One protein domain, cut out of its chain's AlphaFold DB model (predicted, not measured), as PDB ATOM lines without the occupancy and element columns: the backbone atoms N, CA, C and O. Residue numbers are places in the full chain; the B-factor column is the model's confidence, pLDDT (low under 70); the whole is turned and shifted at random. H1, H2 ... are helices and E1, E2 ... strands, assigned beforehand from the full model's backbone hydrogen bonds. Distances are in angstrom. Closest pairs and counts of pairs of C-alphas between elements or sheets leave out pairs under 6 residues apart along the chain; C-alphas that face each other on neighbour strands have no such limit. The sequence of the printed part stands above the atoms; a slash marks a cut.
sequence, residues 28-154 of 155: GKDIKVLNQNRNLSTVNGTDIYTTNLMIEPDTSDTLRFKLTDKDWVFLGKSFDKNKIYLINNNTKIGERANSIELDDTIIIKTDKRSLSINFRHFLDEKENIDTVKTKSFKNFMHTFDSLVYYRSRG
ATOM      1  N   GLY A  28     127.408  68.740  85.165       89.50
ATOM      2  CA  GLY A  28     128.796  68.744  85.589       89.50
ATOM      3  C   GLY A  28     128.915  68.454  87.082       89.50
ATOM      4  O   GLY A  28     127.972  68.619  87.853       89.50
ATOM      5  N   LYS A  29     130.112  68.051  87.511       87.81
ATOM      6  CA  LYS A  29     130.399  67.712  88.912       87.81
ATOM      7  C   LYS A  29     130.596  68.944  89.808       87.81
ATOM      8  O   LYS A  29     131.466  68.924  90.664       87.81
ATOM      9  N   ASP A  30     129.833  70.020  89.614       88.62
ATOM     10  CA  ASP A  30     129.840  71.189  90.505       88.62
ATOM     11  C   ASP A  30     128.474  71.881  90.520       88.62
ATOM     12  O   ASP A  30     127.987  72.350  89.488       88.62
ATOM     13  N   ILE A  31     127.889  71.968  91.710       89.94
ATOM     14  CA  ILE A  31     126.740  72.815  92.011       89.94
ATOM     15  C   ILE A  31     127.171  73.745  93.135       89.94
ATOM     16  O   ILE A  31     127.644  73.281  94.179       89.94
ATOM     17  N   LYS A  32     127.002  75.050  92.912       89.56
ATOM     18  CA  LYS A  32     127.240  76.077  93.918       89.56
ATOM     19  C   LYS A  32     125.934  76.744  94.317       89.56
ATOM     20  O   LYS A  32     125.178  77.164  93.449       89.56
ATOM     21  N   VAL A  33     125.689  76.848  95.615       87.19
ATOM     22  CA  VAL A  33     124.541  77.555  96.189       87.19
ATOM     23  C   VAL A  33     125.081  78.670  97.065       87.19
ATOM     24  O   VAL A  33     125.865  78.400  97.975       87.19
ATOM     25  N   LEU A  34     124.675  79.899  96.762       82.81
ATOM     26  CA  LEU A  34     125.066  81.102  97.480       82.81
ATOM     27  C   LEU A  34     123.800  81.814  97.951       82.81
ATOM     28  O   LEU A  34     123.046  82.341  97.131       82.81
ATOM     29  N   ASN A  35     123.586  81.825  99.263       76.94
ATOM     30  CA  ASN A  35     122.560  82.641  99.896       76.94
ATOM     31  C   ASN A  35     122.986  83.111 101.290       76.94
ATOM     32  O   ASN A  35     124.099  82.827 101.731       76.94
ATOM     33  N   GLN A  36     122.100  83.839 101.975       71.06
ATOM     34  CA  GLN A  36     122.381  84.420 103.294       71.06
ATOM     35  C   GLN A  36     122.822  83.384 104.335       71.06
ATOM     36  O   GLN A  36     123.619  83.703 105.210       71.06
ATOM     37  N   ASN A  37     122.332  82.148 104.227       69.75
ATOM     38  CA  ASN A  37     122.498  81.113 105.248       69.75
ATOM     39  C   ASN A  37     123.484  80.010 104.824       69.75
ATOM     40  O   ASN A  37     123.810  79.119 105.607       69.75
ATOM     41  N   ARG A  38     123.939  80.006 103.566       72.25
ATOM     42  CA  ARG A  38     124.681  78.883 102.985       72.25
ATOM     43  C   ARG A  38     125.602  79.327 101.856       72.25
ATOM     44  O   ARG A  38     125.160  79.922 100.875       72.25
ATOM     45  N   ASN A  39     126.864  78.904 101.938       78.12
ATOM     46  CA  ASN A  39     127.809  78.943 100.824       78.12
ATOM     47  C   ASN A  39     128.326  77.532 100.536       78.12
ATOM     48  O   ASN A  39     129.318  77.089 101.114       78.12
ATOM     49  N   LEU A  40     127.631  76.816  99.651       80.75
ATOM     50  CA  LEU A  40     127.926  75.421  99.342       80.75
ATOM     51  C   LEU A  40     128.506  75.253  97.946       80.75
ATOM     52  O   LEU A  40     127.909  75.704  96.978       80.75
ATOM     53  N   SER A  41     129.617  74.522  97.839       83.44
ATOM     54  CA  SER A  41     130.139  73.972  96.582       83.44
ATOM     55  C   SER A  41     130.434  72.488  96.748       83.44
ATOM     56  O   SER A  41     131.195  72.076  97.626       83.44
ATOM     57  N   THR A  42     129.878  71.672  95.853       79.38
ATOM     58  CA  THR A  42     130.068  70.213  95.878       79.38
ATOM     59  C   THR A  42     131.491  69.763  95.538       79.38
ATOM     60  O   THR A  42     131.827  68.604  95.779       79.38
ATOM     61  N   VAL A  43     132.322  70.636  94.952       77.12
ATOM     62  CA  VAL A  43     133.731  70.340  94.625       77.12
ATOM     63  C   VAL A  43     134.669  70.760  95.747       77.12
ATOM     64  O   VAL A  43     135.590  70.014  96.091       77.12
ATOM     65  N   ASN A  44     134.443  71.950  96.301       70.94
ATOM     66  CA  ASN A  44     135.435  72.636  97.125       70.94
ATOM     67  C   ASN A  44     135.256  72.400  98.638       70.94
ATOM     68  O   ASN A  44     136.150  72.752  99.403       70.94
ATOM     69  N   GLY A  45     134.159  71.767  99.075       62.47
ATOM     70  CA  GLY A  45     133.763  71.748 100.489       62.47
ATOM     71  C   GLY A  45     132.968  73.009 100.849       62.47
ATOM     72  O   GLY A  45     133.003  73.989 100.109       62.47
ATOM     73  N   THR A  46     132.165  72.954 101.912       61.47
ATOM     74  CA  THR A  46     131.131  73.959 102.216       61.47
ATOM     75  C   THR A  46     131.239  74.463 103.648       61.47
ATOM     76  O   THR A  46     131.361  73.658 104.567       61.47
ATOM     77  N   ASP A  47     131.075  75.771 103.834       55.22
ATOM     78  CA  ASP A  47     130.732  76.367 105.125       55.22
ATOM     79  C   ASP A  47     129.199  76.396 105.240       55.22
ATOM     80  O   ASP A  47     128.517  77.051 104.442       55.22
ATOM     81  N   ILE A  48     128.629  75.621 106.170       54.53
ATOM     82  CA  ILE A  48     127.197  75.706 106.488       54.53
ATOM     83  C   ILE A  48     127.077  76.600 107.717       54.53
ATOM     84  O   ILE A  48     127.446  76.190 108.813       54.53
ATOM     85  N   TYR A  49     126.559  77.814 107.544       52.16
ATOM     86  CA  TYR A  49     126.259  78.683 108.674       52.16
ATOM     87  C   TYR A  49     124.924  78.250 109.281       52.16
ATOM     88  O   TYR A  49     123.855  78.512 108.740       52.16
ATOM     89  N   THR A  50     124.966  77.570 110.423       45.50
ATOM     90  CA  THR A  50     123.781  77.362 111.265       45.50
ATOM     91  C   THR A  50     123.621  78.540 112.221       45.50
ATOM     92  O   THR A  50     123.729  78.371 113.431       45.50
ATOM     93  N   THR A  51     123.402  79.758 111.725       41.97
ATOM     94  CA  THR A  51     123.192  80.908 112.619       41.97
ATOM     95  C   THR A  51     121.710  81.233 112.720       41.97
ATOM     96  O   THR A  51     121.175  82.018 111.948       41.97
ATOM     97  N   ASN A  52     121.059  80.653 113.729       44.22
ATOM     98  CA  ASN A  52     119.804  81.179 114.282       44.22
ATOM     99  C   ASN A  52     120.052  82.302 115.313       44.22
ATOM    100  O   ASN A  52     119.155  82.644 116.079       44.22
ATOM    101  N   LEU A  53     121.264  82.856 115.391       37.94
ATOM    102  CA  LEU A  53     121.649  83.793 116.442       37.94
ATOM    103  C   LEU A  53     122.163  85.095 115.828       37.94
ATOM    104  O   LEU A  53     123.158  85.111 115.114       37.94
ATOM    105  N   MET A  54     121.480  86.196 116.157       38.47
ATOM    106  CA  MET A  54     121.920  87.576 115.909       38.47
ATOM    107  C   MET A  54     123.147  87.980 116.751       38.47
ATOM    108  O   MET A  54     123.519  89.149 116.766       38.47
ATOM    109  N   ILE A  55     123.762  87.048 117.484       38.94
ATOM    110  CA  ILE A  55     124.877  87.320 118.387       38.94
ATOM    111  C   ILE A  55     125.906  86.187 118.240       38.94
ATOM    112  O   ILE A  55     125.573  85.025 118.458       38.94
ATOM    113  N   GLU A  56     127.120  86.602 117.859       35.59
ATOM    114  CA  GLU A  56     128.413  85.892 117.747       35.59
ATOM    115  C   GLU A  56     128.649  84.928 116.556       35.59
ATOM    116  O   GLU A  56     128.143  83.806 116.539       35.59
ATOM    117  N   PRO A  57     129.503  85.313 115.577       40.00
ATOM    118  CA  PRO A  57     129.986  84.430 114.527       40.00
ATOM    119  C   PRO A  57     131.420  83.980 114.840       40.00
ATOM    120  O   PRO A  57     132.366  84.615 114.390       40.00
ATOM    121  N   ASP A  58     131.597  82.892 115.589       41.91
ATOM    122  CA  ASP A  58     132.921  82.241 115.665       41.91
ATOM    123  C   ASP A  58     132.869  80.704 115.622       41.91
ATOM    124  O   ASP A  58     133.863  80.016 115.842       41.91
ATOM    125  N   THR A  59     131.719  80.133 115.256       43.91
ATOM    126  CA  THR A  59     131.584  78.689 115.014       43.91
ATOM    127  C   THR A  59     130.958  78.434 113.645       43.91
ATOM    128  O   THR A  59     129.810  78.006 113.529       43.91
ATOM    129  N   SER A  60     131.696  78.731 112.572       51.06
ATOM    130  CA  SER A  60     131.391  78.148 111.264       51.06
ATOM    131  C   SER A  60     131.852  76.689 111.279       51.06
ATOM    132  O   SER A  60     133.033  76.403 111.074       51.06
ATOM    133  N   ASP A  61     130.941  75.752 111.535       53.91
ATOM    134  CA  ASP A  61     131.233  74.333 111.333       53.91
ATOM    135  C   ASP A  61     131.363  74.075 109.821       53.91
ATOM    136  O   ASP A  61     130.388  73.856 109.096       53.91
ATOM    137  N   THR A  62     132.593  74.142 109.306       56.44
ATOM    138  CA  THR A  62     132.890  73.817 107.910       56.44
ATOM    139  C   THR A  62     132.674  72.321 107.677       56.44
ATOM    140  O   THR A  62     133.493  71.479 108.056       56.44
ATOM    141  N   LEU A  63     131.595  71.965 106.981       61.38
ATOM    142  CA  LEU A  63     131.300  70.593 106.585       61.38
ATOM    143  C   LEU A  63     131.959  70.283 105.235       61.38
ATOM    144  O   LEU A  63     131.522  70.711 104.162       61.38
ATOM    145  N   ARG A  64     133.026  69.480 105.271       68.81
ATOM    146  CA  ARG A  64     133.752  69.043 104.070       68.81
ATOM    147  C   ARG A  64     133.318  67.641 103.663       68.81
ATOM    148  O   ARG A  64     133.926  66.656 104.063       68.81
ATOM    149  N   PHE A  65     132.295  67.554 102.819       73.44
ATOM    150  CA  PHE A  65     131.945  66.312 102.131       73.44
ATOM    151  C   PHE A  65     131.994  66.505 100.613       73.44
ATOM    152  O   PHE A  65     131.794  67.604 100.096       73.44
ATOM    153  N   LYS A  66     132.263  65.414  99.893       79.88
ATOM    154  CA  LYS A  66     132.161  65.347  98.433       79.88
ATOM    155  C   LYS A  66     131.031  64.403  98.069       79.88
ATOM    156  O   LYS A  66     130.864  63.360  98.698       79.88
ATOM    157  N   LEU A  67     130.280  64.757  97.034       85.25
ATOM    158  CA  LEU A  67     129.324  63.834  96.438       85.25
ATOM    159  C   LEU A  67     130.082  62.701  95.739       85.25
ATOM    160  O   LEU A  67     131.029  62.941  94.985       85.25
ATOM    161  N   THR A  68     129.662  61.469  96.002       88.88
ATOM    162  CA  THR A  68     130.195  60.262  95.365       88.88
ATOM    163  C   THR A  68     129.708  60.156  93.920       88.88
ATOM    164  O   THR A  68     128.741  60.806  93.521       88.88
ATOM    165  N   ASP A  69     130.316  59.274  93.125       91.12
ATOM    166  CA  ASP A  69     129.849  59.027  91.755       91.12
ATOM    167  C   ASP A  69     128.395  58.537  91.703       91.12
ATOM    168  O   ASP A  69     127.651  58.907  90.796       91.12
ATOM    169  N   LYS A  70     127.949  57.767  92.705       93.31
ATOM    170  CA  LYS A  70     126.550  57.322  92.804       93.31
ATOM    171  C   LYS A  70     125.595  58.499  93.017       93.31
ATOM    172  O   LYS A  70     124.542  58.540  92.381       93.31
ATOM    173  N   ASP A  71     125.979  59.467  93.849       91.94
ATOM    174  CA  ASP A  71     125.179  60.675  94.087       91.94
ATOM    175  C   ASP A  71     125.094  61.526  92.818       91.94
ATOM    176  O   ASP A  71     124.014  61.980  92.448       91.94
ATOM    177  N   TRP A  72     126.214  61.677  92.102       92.88
ATOM    178  CA  TRP A  72     126.248  62.388  90.825       92.88
ATOM    179  C   TRP A  72     125.379  61.719  89.759       92.88
ATOM    180  O   TRP A  72     124.676  62.415  89.030       92.88
ATOM    181  N   VAL A  73     125.358  60.385  89.688       95.12
ATOM    182  CA  VAL A  73     124.454  59.652  88.786       95.12
ATOM    183  C   VAL A  73     122.988  59.904  89.151       95.12
ATOM    184  O   VAL A  73     122.158  60.110  88.263       95.12
ATOM    185  N   PHE A  74     122.650  59.912  90.442       95.06
ATOM    186  CA  PHE A  74     121.290  60.204  90.898       95.06
ATOM    187  C   PHE A  74     120.876  61.650  90.581       95.06
ATOM    188  O   PHE A  74     119.795  61.878  90.033       95.06
ATOM    189  N   LEU A  75     121.763  62.616  90.833       94.62
ATOM    190  CA  LEU A  75     121.553  64.019  90.474       94.62
ATOM    191  C   LEU A  75     121.416  64.218  88.971       94.62
ATOM    192  O   LEU A  75     120.518  64.940  88.551       94.62
ATOM    193  N   GLY A  76     122.238  63.551  88.158       96.25
ATOM    194  CA  GLY A  76     122.142  63.612  86.700       96.25
ATOM    195  C   GLY A  76     120.771  63.151  86.196       96.25
ATOM    196  O   GLY A  76     120.147  63.826  85.380       96.25
ATOM    197  N   LYS A  77     120.228  62.064  86.761       97.00
ATOM    198  CA  LYS A  77     118.859  61.612  86.452       97.00
ATOM    199  C   LYS A  77     117.800  62.642  86.858       97.00
ATOM    200  O   LYS A  77     116.843  62.850  86.114       97.00
ATOM    201  N   SER A  78     117.955  63.285  88.017       97.62
ATOM    202  CA  SER A  78     117.032  64.337  88.471       97.62
ATOM    203  C   SER A  78     117.115  65.596  87.600       97.62
ATOM    204  O   SER A  78     116.080  66.151  87.228       97.62
ATOM    205  N   PHE A  79     118.323  66.008  87.207       97.12
ATOM    206  CA  PHE A  79     118.580  67.127  86.297       97.12
ATOM    207  C   PHE A  79     117.856  66.932  84.960       97.12
ATOM    208  O   PHE A  79     117.136  67.818  84.493       97.12
ATOM    209  N   ASP A  80     117.977  65.731  84.396       96.25
ATOM    210  CA  ASP A  80     117.329  65.340  83.150       96.25
ATOM    211  C   ASP A  80     115.807  65.275  83.272       96.25
ATOM    212  O   ASP A  80     115.090  65.833  82.439       96.25
ATOM    213  N   LYS A  81     115.308  64.616  84.324       97.56
ATOM    214  CA  LYS A  81     113.872  64.460  84.584       97.56
ATOM    215  C   LYS A  81     113.175  65.813  84.718       97.56
ATOM    216  O   LYS A  81     112.084  65.993  84.183       97.56
ATOM    217  N   ASN A  82     113.805  66.753  85.418       97.69
ATOM    218  CA  ASN A  82     113.266  68.091  85.646       97.69
ATOM    219  C   ASN A  82     113.615  69.081  84.520       97.69
ATOM    220  O   ASN A  82     113.162  70.223  84.554       97.69
ATOM    221  N   LYS A  83     114.371  68.651  83.500       95.81
ATOM    222  CA  LYS A  83     114.780  69.464  82.343       95.81
ATOM    223  C   LYS A  83     115.459  70.780  82.744       95.81
ATOM    224  O   LYS A  83     115.182  71.830  82.166       95.81
ATOM    225  N   ILE A  84     116.352  70.731  83.732       96.25
ATOM    226  CA  ILE A  84     117.000  71.929  84.298       96.25
ATOM    227  C   ILE A  84     117.816  72.696  83.246       96.25
ATOM    228  O   ILE A  84     117.860  73.921  83.277       96.25
ATOM    229  N   TYR A  85     118.347  72.001  82.239       93.12
ATOM    230  CA  TYR A  85     119.001  72.604  81.073       93.12
ATOM    231  C   TYR A  85     118.103  73.564  80.257       93.12
ATOM    232  O   TYR A  85     118.601  74.325  79.433       93.12
ATOM    233  N   LEU A  86     116.780  73.578  80.453       93.12
ATOM    234  CA  LEU A  86     115.878  74.540  79.800       93.12
ATOM    235  C   LEU A  86     115.703  75.850  80.587       93.12
ATOM    236  O   LEU A  86     115.016  76.766  80.117       93.12
ATOM    237  N   ILE A  87     116.283  75.947  81.785       92.25
ATOM    238  CA  ILE A  87     116.297  77.166  82.594       92.25
ATOM    239  C   ILE A  87     117.466  78.037  82.127       92.25
ATOM    240  O   ILE A  87     118.582  77.565  81.925       92.25
ATOM    241  N   ASN A  88     117.194  79.321  81.917       84.81
ATOM    242  CA  ASN A  88     118.187  80.319  81.529       84.81
ATOM    243  C   ASN A  88     117.953  81.622  82.306       84.81
ATOM    244  O   ASN A  88     116.937  81.763  82.982       84.81
ATOM    245  N   ASN A  89     118.856  82.591  82.157       78.19
ATOM    246  CA  ASN A  89     118.817  83.858  82.897       78.19
ATOM    247  C   ASN A  89     117.539  84.688  82.651       78.19
ATOM    248  O   ASN A  89     117.163  85.503  83.490       78.19
ATOM    249  N   ASN A  90     116.859  84.473  81.519       85.69
ATOM    250  CA  ASN A  90     115.609  85.161  81.176       85.69
ATOM    251  C   ASN A  90     114.379  84.465  81.772       85.69
ATOM    252  O   ASN A  90     113.277  85.007  81.740       85.69
ATOM    253  N   THR A  91     114.548  83.248  82.290       89.44
ATOM    254  CA  THR A  91     113.466  82.501  82.913       89.44
ATOM    255  C   THR A  91     113.217  83.057  84.311       89.44
ATOM    256  O   THR A  91     114.041  82.897  85.208       89.44
ATOM    257  N   LYS A  92     112.050  83.670  84.509       92.19
ATOM    258  CA  LYS A  92     111.584  84.109  85.826       92.19
ATOM    259  C   LYS A  92     111.036  82.914  86.606       92.19
ATOM    260  O   LYS A  92     109.889  82.529  86.405       92.19
ATOM    261  N   ILE A  93     111.859  82.323  87.465       94.06
ATOM    262  CA  ILE A  93     111.422  81.309  88.433       94.06
ATOM    263  C   ILE A  93     111.475  81.871  89.850       94.06
ATOM    264  O   ILE A  93     112.289  82.752  90.132       94.06
ATOM    265  N   GLY A  94     110.629  81.351  90.732       92.25
ATOM    266  CA  GLY A  94     110.586  81.806  92.116       92.25
ATOM    267  C   GLY A  94     109.224  81.632  92.767       92.25
ATOM    268  O   GLY A  94     108.359  80.926  92.245       92.25
ATOM    269  N   GLU A  95     109.030  82.288  93.903       91.12
ATOM    270  CA  GLU A  95     107.822  82.181  94.722       91.12
ATOM    271  C   GLU A  95     107.210  83.546  95.004       91.12
ATOM    272  O   GLU A  95     107.872  84.577  94.920       91.12
ATOM    273  N   ARG A  96     105.913  83.549  95.317       89.19
ATOM    274  CA  ARG A  96     105.251  84.736  95.857       89.19
ATOM    275  C   ARG A  96     105.593  84.838  97.335       89.19
ATOM    276  O   ARG A  96     105.430  83.855  98.054       89.19
ATOM    277  N   ALA A  97     106.022  86.014  97.767       85.56
ATOM    278  CA  ALA A  97     106.333  86.285  99.161       85.56
ATOM    279  C   ALA A  97     105.561  87.516  99.637       85.56
ATOM    280  O   ALA A  97     105.336  88.456  98.879       85.56
ATOM    281  N   ASN A  98     105.189  87.514 100.917       81.12
ATOM    282  CA  ASN A  98     104.549  88.659 101.574       81.12
ATOM    283  C   ASN A  98     105.574  89.557 102.288       81.12
ATOM    284  O   ASN A  98     105.199  90.456 103.039       81.12
ATOM    285  N   SER A  99     106.869  89.280 102.106       78.31
ATOM    286  CA  SER A  99     107.977  89.993 102.733       78.31
ATOM    287  C   SER A  99     109.148  90.129 101.759       78.31
ATOM    288  O   SER A  99     109.215  89.408 100.761       78.31
ATOM    289  N   ILE A 100     110.038  91.093 102.011       76.50
ATOM    290  CA  ILE A 100     111.248  91.277 101.206       76.50
ATOM    291  C   ILE A 100     112.243  90.189 101.611       76.50
ATOM    292  O   ILE A 100     112.833  90.253 102.687       76.50
ATOM    293  N   GLU A 101     112.435  89.218 100.729       77.00
ATOM    294  CA  GLU A 101     113.409  88.138 100.877       77.00
ATOM    295  C   GLU A 101     114.500  88.295  99.815       77.00
ATOM    296  O   GLU A 101     114.229  88.741  98.698       77.00
ATOM    297  N   LEU A 102     115.750  87.969 100.159       79.00
ATOM    298  CA  LEU A 102     116.831  88.001  99.173       79.00
ATOM    299  C   LEU A 102     116.699  86.832  98.197       79.00
ATOM    300  O   LEU A 102     116.318  85.726  98.574       79.00
ATOM    301  N   ASP A 103     117.046  87.088  96.940       82.88
ATOM    302  CA  ASP A 103     117.080  86.058  95.908       82.88
ATOM    303  C   ASP A 103     118.230  85.073  96.161       82.88
ATOM    304  O   ASP A 103     119.356  85.466  96.487       82.88
ATOM    305  N   ASP A 104     117.968  83.789  95.927       85.94
ATOM    306  CA  ASP A 104     119.004  82.762  95.969       85.94
ATOM    307  C   ASP A 104     119.711  82.683  94.612       85.94
ATOM    308  O   ASP A 104     119.070  82.590  93.557       85.94
ATOM    309  N   THR A 105     121.047  82.645  94.627       89.94
ATOM    310  CA  THR A 105     121.836  82.377  93.418       89.94
ATOM    311  C   THR A 105     122.365  80.950  93.437       89.94
ATOM    312  O   THR A 105     123.170  80.565  94.289       89.94
ATOM    313  N   ILE A 106     121.944  80.160  92.449       91.19
ATOM    314  CA  ILE A 106     122.392  78.785  92.254       91.19
ATOM    315  C   ILE A 106     123.148  78.691  90.931       91.19
ATOM    316  O   ILE A 106     122.620  79.001  89.864       91.19
ATOM    317  N   ILE A 107     124.386  78.209  90.993       92.50
ATOM    318  CA  ILE A 107     125.240  77.976  89.831       92.50
ATOM    319  C   ILE A 107     125.348  76.472  89.597       92.50
ATOM    320  O   ILE A 107     125.922  75.749  90.412       92.50
ATOM    321  N   ILE A 108     124.842  75.995  88.464       92.88
ATOM    322  CA  ILE A 108     124.938  74.589  88.056       92.88
ATOM    323  C   ILE A 108     125.879  74.506  86.861       92.88
ATOM    324  O   ILE A 108     125.571  75.035  85.790       92.88
ATOM    325  N   LYS A 109     127.023  73.836  87.016       92.38
ATOM    326  CA  LYS A 109     127.910  73.578  85.878       92.38
ATOM    327  C   LYS A 109     127.383  72.412  85.059       92.38
ATOM    328  O   LYS A 109     126.933  71.413  85.613       92.38
ATOM    329  N   THR A 110     127.490  72.519  83.745       91.75
ATOM    330  CA  THR A 110     127.221  71.446  82.786       91.75
ATOM    331  C   THR A 110     128.450  71.219  81.912       91.75
ATOM    332  O   THR A 110     129.448  71.933  82.029       91.75
ATOM    333  N   ASP A 111     128.407  70.215  81.039       91.69
ATOM    334  CA  ASP A 111     129.465  69.993  80.050       91.69
ATOM    335  C   ASP A 111     129.510  71.074  78.956       91.69
ATOM    336  O   ASP A 111     130.513  71.184  78.254       91.69
ATOM    337  N   LYS A 112     128.453  71.887  78.824       90.56
ATOM    338  CA  LYS A 112     128.356  72.951  77.814       90.56
ATOM    339  C   LYS A 112     128.493  74.362  78.376       90.56
ATOM    340  O   LYS A 112     129.013  75.235  77.688       90.56
ATOM    341  N   ARG A 113     127.969  74.626  79.574       90.62
ATOM    342  CA  ARG A 113     127.882  75.983  80.135       90.62
ATOM    343  C   ARG A 113     127.743  75.972  81.654       90.62
ATOM    344  O   ARG A 113     127.658  74.934  82.297       90.62
ATOM    345  N   SER A 114     127.699  77.166  82.229       91.88
ATOM    346  CA  SER A 114     127.311  77.379  83.618       91.88
ATOM    347  C   SER A 114     125.923  78.009  83.647       91.88
ATOM    348  O   SER A 114     125.731  79.099  83.110       91.88
ATOM    349  N   LEU A 115     124.951  77.330  84.252       92.06
ATOM    350  CA  LEU A 115     123.610  77.865  84.465       92.06
ATOM    351  C   LEU A 115     123.637  78.732  85.725       92.06
ATOM    352  O   LEU A 115     123.883  78.204  86.806       92.06
ATOM    353  N   SER A 116     123.406  80.039  85.585       91.94
ATOM    354  CA  SER A 116     123.221  80.954  86.717       91.94
ATOM    355  C   SER A 116     121.730  81.154  86.936       91.94
ATOM    356  O   SER A 116     121.063  81.841  86.164       91.94
ATOM    357  N   ILE A 117     121.193  80.497  87.952       92.25
ATOM    358  CA  ILE A 117     119.769  80.491  88.252       92.25
ATOM    359  C   ILE A 117     119.536  81.414  89.443       92.25
ATOM    360  O   ILE A 117     120.014  81.136  90.541       92.25
ATOM    361  N   ASN A 118     118.780  82.485  89.211       91.88
ATOM    362  CA  ASN A 118     118.336  83.397  90.260       91.88
ATOM    363  C   ASN A 118     116.906  83.011  90.636       91.88
ATOM    364  O   ASN A 118     115.985  83.230  89.842       91.88
ATOM    365  N   PHE A 119     116.742  82.401  91.805       90.88
ATOM    366  CA  PHE A 119     115.435  82.057  92.347       90.88
ATOM    367  C   PHE A 119     114.898  83.252  93.127       90.88
ATOM    368  O   PHE A 119     115.530  83.683  94.089       90.88
ATOM    369  N   ARG A 120     113.776  83.813  92.666       90.19
ATOM    370  CA  ARG A 120     113.323  85.132  93.119       90.19
ATOM    371  C   ARG A 120     112.137  85.077  94.067       90.19
ATOM    372  O   ARG A 120     111.285  84.197  93.942       90.19
ATOM    373  N   HIS A 121     112.030  86.080  94.927       88.81
ATOM    374  CA  HIS A 121     110.856  86.290  95.771       88.81
ATOM    375  C   HIS A 121     110.042  87.475  95.238       88.81
ATOM    376  O   HIS A 121     110.442  88.635  95.318       88.81
ATOM    377  N   PHE A 122     108.898  87.180  94.620       87.94
ATOM    378  CA  PHE A 122     108.064  88.171  93.946       87.94
ATOM    379  C   PHE A 122     107.011  88.739  94.902       87.94
ATOM    380  O   PHE A 122     106.123  88.009  95.345       87.94
ATOM    381  N   LEU A 123     107.074  90.050  95.144       83.75
ATOM    382  CA  LEU A 123     106.088  90.790  95.945       83.75
ATOM    383  C   LEU A 123     104.815  91.135  95.158       83.75
ATOM    384  O   LEU A 123     103.725  91.154  95.718       83.75
ATOM    385  N   ASP A 124     104.949  91.428  93.862       76.56
ATOM    386  CA  ASP A 124     103.824  91.829  93.012       76.56
ATOM    387  C   ASP A 124     103.207  90.612  92.310       76.56
ATOM    388  O   ASP A 124     103.872  89.912  91.540       76.56
ATOM    389  N   GLU A 125     101.909  90.387  92.524       68.38
ATOM    390  CA  GLU A 125     101.123  89.338  91.869       68.38
ATOM    391  C   GLU A 125     101.086  89.462  90.337       68.38
ATOM    392  O   GLU A 125     100.814  88.472  89.652       68.38
ATOM    393  N   LYS A 126     101.401  90.641  89.783       78.44
ATOM    394  CA  LYS A 126     101.406  90.908  88.337       78.44
ATOM    395  C   LYS A 126     102.647  90.392  87.612       78.44
ATOM    396  O   LYS A 126     102.648  90.324  86.382       78.44
ATOM    397  N   GLU A 127     103.715  90.026  88.322       82.50
ATOM    398  CA  GLU A 127     104.905  89.488  87.662       82.50
ATOM    399  C   GLU A 127     104.663  88.077  87.118       82.50
ATOM    400  O   GLU A 127     104.289  87.176  87.863       82.50
ATOM    401  N   ASN A 128     104.927  87.857  85.830       87.12
ATOM    402  CA  ASN A 128     104.786  86.536  85.219       87.12
ATOM    403  C   ASN A 128     105.904  85.587  85.685       87.12
ATOM    404  O   ASN A 128     107.056  85.725  85.263       87.12
ATOM    405  N   ILE A 129     105.540  84.614  86.524       92.38
ATOM    406  CA  ILE A 129     106.408  83.519  86.977       92.38
ATOM    407  C   ILE A 129     106.211  82.305  86.062       92.38
ATOM    408  O   ILE A 129     105.083  81.879  85.811       92.38
ATOM    409  N   ASP A 130     107.304  81.687  85.615       94.50
ATOM    410  CA  ASP A 130     107.271  80.375  84.966       94.50
ATOM    411  C   ASP A 130     107.079  79.287  86.036       94.50
ATOM    412  O   ASP A 130     108.032  78.745  86.605       94.50
ATOM    413  N   THR A 131     105.820  78.994  86.360       93.38
ATOM    414  CA  THR A 131     105.443  78.049  87.424       93.38
ATOM    415  C   THR A 131     105.891  76.617  87.128       93.38
ATOM    416  O   THR A 131     106.244  75.873  88.047       93.38
ATOM    417  N   VAL A 132     105.940  76.230  85.849       95.75
ATOM    418  CA  VAL A 132     106.383  74.899  85.420       95.75
ATOM    419  C   VAL A 132     107.873  74.738  85.693       95.75
ATOM    420  O   VAL A 132     108.275  73.787  86.368       95.75
ATOM    421  N   LYS A 133     108.697  75.683  85.231       96.44
ATOM    422  CA  LYS A 133     110.142  75.635  85.476       96.44
ATOM    423  C   LYS A 133     110.487  75.873  86.941       96.44
ATOM    424  O   LYS A 133     111.419  75.243  87.432       96.44
ATOM    425  N   THR A 134     109.706  76.681  87.656       96.19
ATOM    426  CA  THR A 134     109.817  76.829  89.116       96.19
ATOM    427  C   THR A 134     109.641  75.481  89.809       96.19
ATOM    428  O   THR A 134     110.507  75.065  90.576       96.19
ATOM    429  N   LYS A 135     108.567  74.744  89.503       96.75
ATOM    430  CA  LYS A 135     108.321  73.422  90.095       96.75
ATOM    431  C   LYS A 135     109.428  72.425  89.747       96.75
ATOM    432  O   LYS A 135     109.902  71.710  90.627       96.75
ATOM    433  N   SER A 136     109.862  72.395  88.487       97.12
ATOM    434  CA  SER A 136     111.001  71.578  88.053       97.12
ATOM    435  C   SER A 136     112.271  71.890  88.844       97.12
ATOM    436  O   SER A 136     112.948  70.974  89.313       97.12
ATOM    437  N   PHE A 137     112.577  73.174  89.028       96.31
ATOM    438  CA  PHE A 137     113.737  73.616  89.788       96.31
ATOM    439  C   PHE A 137     113.639  73.217  91.264       96.31
ATOM    440  O   PHE A 137     114.559  72.578  91.768       96.31
ATOM    441  N   LYS A 138     112.503  73.479  91.930       95.88
ATOM    442  CA  LYS A 138     112.275  73.073  93.330       95.88
ATOM    443  C   LYS A 138     112.441  71.562  93.524       95.88
ATOM    444  O   LYS A 138     113.092  71.137  94.471       95.88
ATOM    445  N   ASN A 139     111.929  70.738  92.608       97.75
ATOM    446  CA  ASN A 139     112.093  69.279  92.674       97.75
ATOM    447  C   ASN A 139     113.563  68.841  92.562       97.75
ATOM    448  O   ASN A 139     114.005  67.929  93.268       97.75
ATOM    449  N   PHE A 140     114.320  69.471  91.662       97.31
ATOM    450  CA  PHE A 140     115.750  69.213  91.530       97.31
ATOM    451  C   PHE A 140     116.513  69.650  92.786       97.31
ATOM    452  O   PHE A 140     117.278  68.855  93.331       97.31
ATOM    453  N   MET A 141     116.247  70.853  93.301       94.31
ATOM    454  CA  MET A 141     116.884  71.356  94.520       94.31
ATOM    455  C   MET A 141     116.543  70.514  95.749       94.31
ATOM    456  O   MET A 141     117.434  70.178  96.516       94.31
ATOM    457  N   HIS A 142     115.306  70.036  95.882       94.69
ATOM    458  CA  HIS A 142     114.933  69.117  96.959       94.69
ATOM    459  C   HIS A 142     115.720  67.795  96.905       94.69
ATOM    460  O   HIS A 142     116.169  67.278  97.930       94.69
ATOM    461  N   THR A 143     115.930  67.258  95.696       94.88
ATOM    462  CA  THR A 143     116.783  66.074  95.473       94.88
ATOM    463  C   THR A 143     118.212  66.353  95.944       94.88
ATOM    464  O   THR A 143     118.823  65.537  96.635       94.88
ATOM    465  N   PHE A 144     118.742  67.514  95.566       92.81
ATOM    466  CA  PHE A 144     120.084  67.951  95.910       92.81
ATOM    467  C   PHE A 144     120.277  68.154  97.413       92.81
ATOM    468  O   PHE A 144     121.209  67.594  97.988       92.81
ATOM    469  N   ASP A 145     119.370  68.878  98.059       88.88
ATOM    470  CA  ASP A 145     119.429  69.149  99.491       88.88
ATOM    471  C   ASP A 145     119.294  67.875 100.317       88.88
ATOM    472  O   ASP A 145     119.999  67.711 101.310       88.88
ATOM    473  N   SER A 146     118.477  66.922  99.861       89.25
ATOM    474  CA  SER A 146     118.385  65.603 100.490       89.25
ATOM    475  C   SER A 146     119.732  64.874 100.471       89.25
ATOM    476  O   SER A 146     120.170  64.360 101.499       89.25
ATOM    477  N   LEU A 147     120.428  64.851  99.328       89.12
ATOM    478  CA  LEU A 147     121.754  64.229  99.229       89.12
ATOM    479  C   LEU A 147     122.789  64.935 100.105       89.12
ATOM    480  O   LEU A 147     123.558  64.274 100.801       89.12
ATOM    481  N   VAL A 148     122.788  66.268 100.088       85.56
ATOM    482  CA  VAL A 148     123.656  67.084 100.942       85.56
ATOM    483  C   VAL A 148     123.417  66.767 102.417       85.56
ATOM    484  O   VAL A 148     124.379  66.539 103.145       85.56
ATOM    485  N   TYR A 149     122.156  66.687 102.846       84.25
ATOM    486  CA  TYR A 149     121.790  66.343 104.217       84.25
ATOM    487  C   TYR A 149     122.279  64.947 104.626       84.25
ATOM    488  O   TYR A 149     122.809  64.771 105.719       84.25
ATOM    489  N   TYR A 150     122.135  63.937 103.764       85.25
ATOM    490  CA  TYR A 150     122.634  62.596 104.084       85.25
ATOM    491  C   TYR A 150     124.162  62.566 104.207       85.25
ATOM    492  O   TYR A 150     124.689  62.009 105.172       85.25
ATOM    493  N   ARG A 151     124.865  63.225 103.280       83.69
ATOM    494  CA  ARG A 151     126.333  63.264 103.262       83.69
ATOM    495  C   ARG A 151     126.916  64.069 104.418       83.69
ATOM    496  O   ARG A 151     127.934  63.663 104.973       83.69
ATOM    497  N   SER A 152     126.262  65.153 104.837       77.94
ATOM    498  CA  SER A 152     126.694  65.935 106.004       77.94
ATOM    499  C   SER A 152     126.592  65.157 107.321       77.94
ATOM    500  O   SER A 152     127.297  65.471 108.274       77.94
ATOM    501  N   ARG A 153     125.770  64.100 107.374       79.94
ATOM    502  CA  ARG A 153     125.671  63.171 108.512       79.94
ATOM    503  C   ARG A 153     126.682  62.016 108.456       79.94
ATOM    504  O   ARG A 153     126.586  61.109 109.280       79.94
ATOM    505  N   GLY A 154     127.607  62.012 107.492       71.50
ATOM    506  CA  GLY A 154     128.601  60.947 107.313       71.50
ATOM    507  C   GLY A 154     128.039  59.645 106.727       71.50
ATOM    508  O   GLY A 154     128.645  58.592 106.916       71.50
TER     509      GLY A 154
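AT A GLANCE: This is residues 28 to 154 of the 155 residues of an uncharacterized protein of Chryseobacterium sp. YR221 (UniProt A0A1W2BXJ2). One sheet of six strands has the long helix H2 crossing one face, while its other face is bare; H1 runs side by side with H2 and only grazes the sheet. The printed part has 127 residues, with two named helices and six named strands in the order E1 E2 E3 H1 E4 E5 E6 H2. The mixed sheet runs E3 E2 E1 E5 E6 E4, and the class is mixed, helices and strands. The whole is compact, with a radius of gyration of the C-alphas of 15.5 A, and flat, spanning 42 by 40 by 21 A.

IN THESE COORDINATES: E1, residues 28 to 35, starts at C-alpha 28 (128.796, 68.744, 85.589) and is 20.9 A long. E2 is residues 38 to 41 and E3 residues 46 to 48. H1, residues 69 to 81, measures 18.3 A. E4 is residues 93 to 96, E5 residues 104 to 110 and E6 residues 114 to 122, 24.4 A long. H2, residues 131 to 152, measures 30.7 A and ends at C-alpha 152 (126.694, 65.935, 106.004).

HOW THE PARTS SIT: E1, E2 and E3 form a meander, each strand the antiparallel neighbour of the one before; N 33 and O 40 are 2.8 A apart, N 47 and O 39 3.5 A. E1 and E5 are antiparallel, with N 32 and O 107 at 2.8 A. The hairpin E5 and E6 has N 106 and O 117 at 2.9 A. E6 and E4 are parallel, with N 122 and O 95 at 2.8 A. H2 is on the sheet at a height over the sheet of 9.9 A, across the strands, at 86 degrees to E1 on the local plane. H2 touches H1 with residues 140 to 147 alone, opposite ways at a shallow tilt of 11 degrees; the closest C-alphas, of Ser 78 and Phe 140, are 5.9 A apart. In H1 and H2 every O i to N i+4 pair is within hydrogen-bond range.

THE WHOLE: The farthest C-alphas, of Lys 126 and Gly 154, are 44.7 A apart. The printed part has no cut. The links E3 to H1 and H1 to E4 are long. The pLDDT is under 70 at residues 37, 45 to 64 and 125.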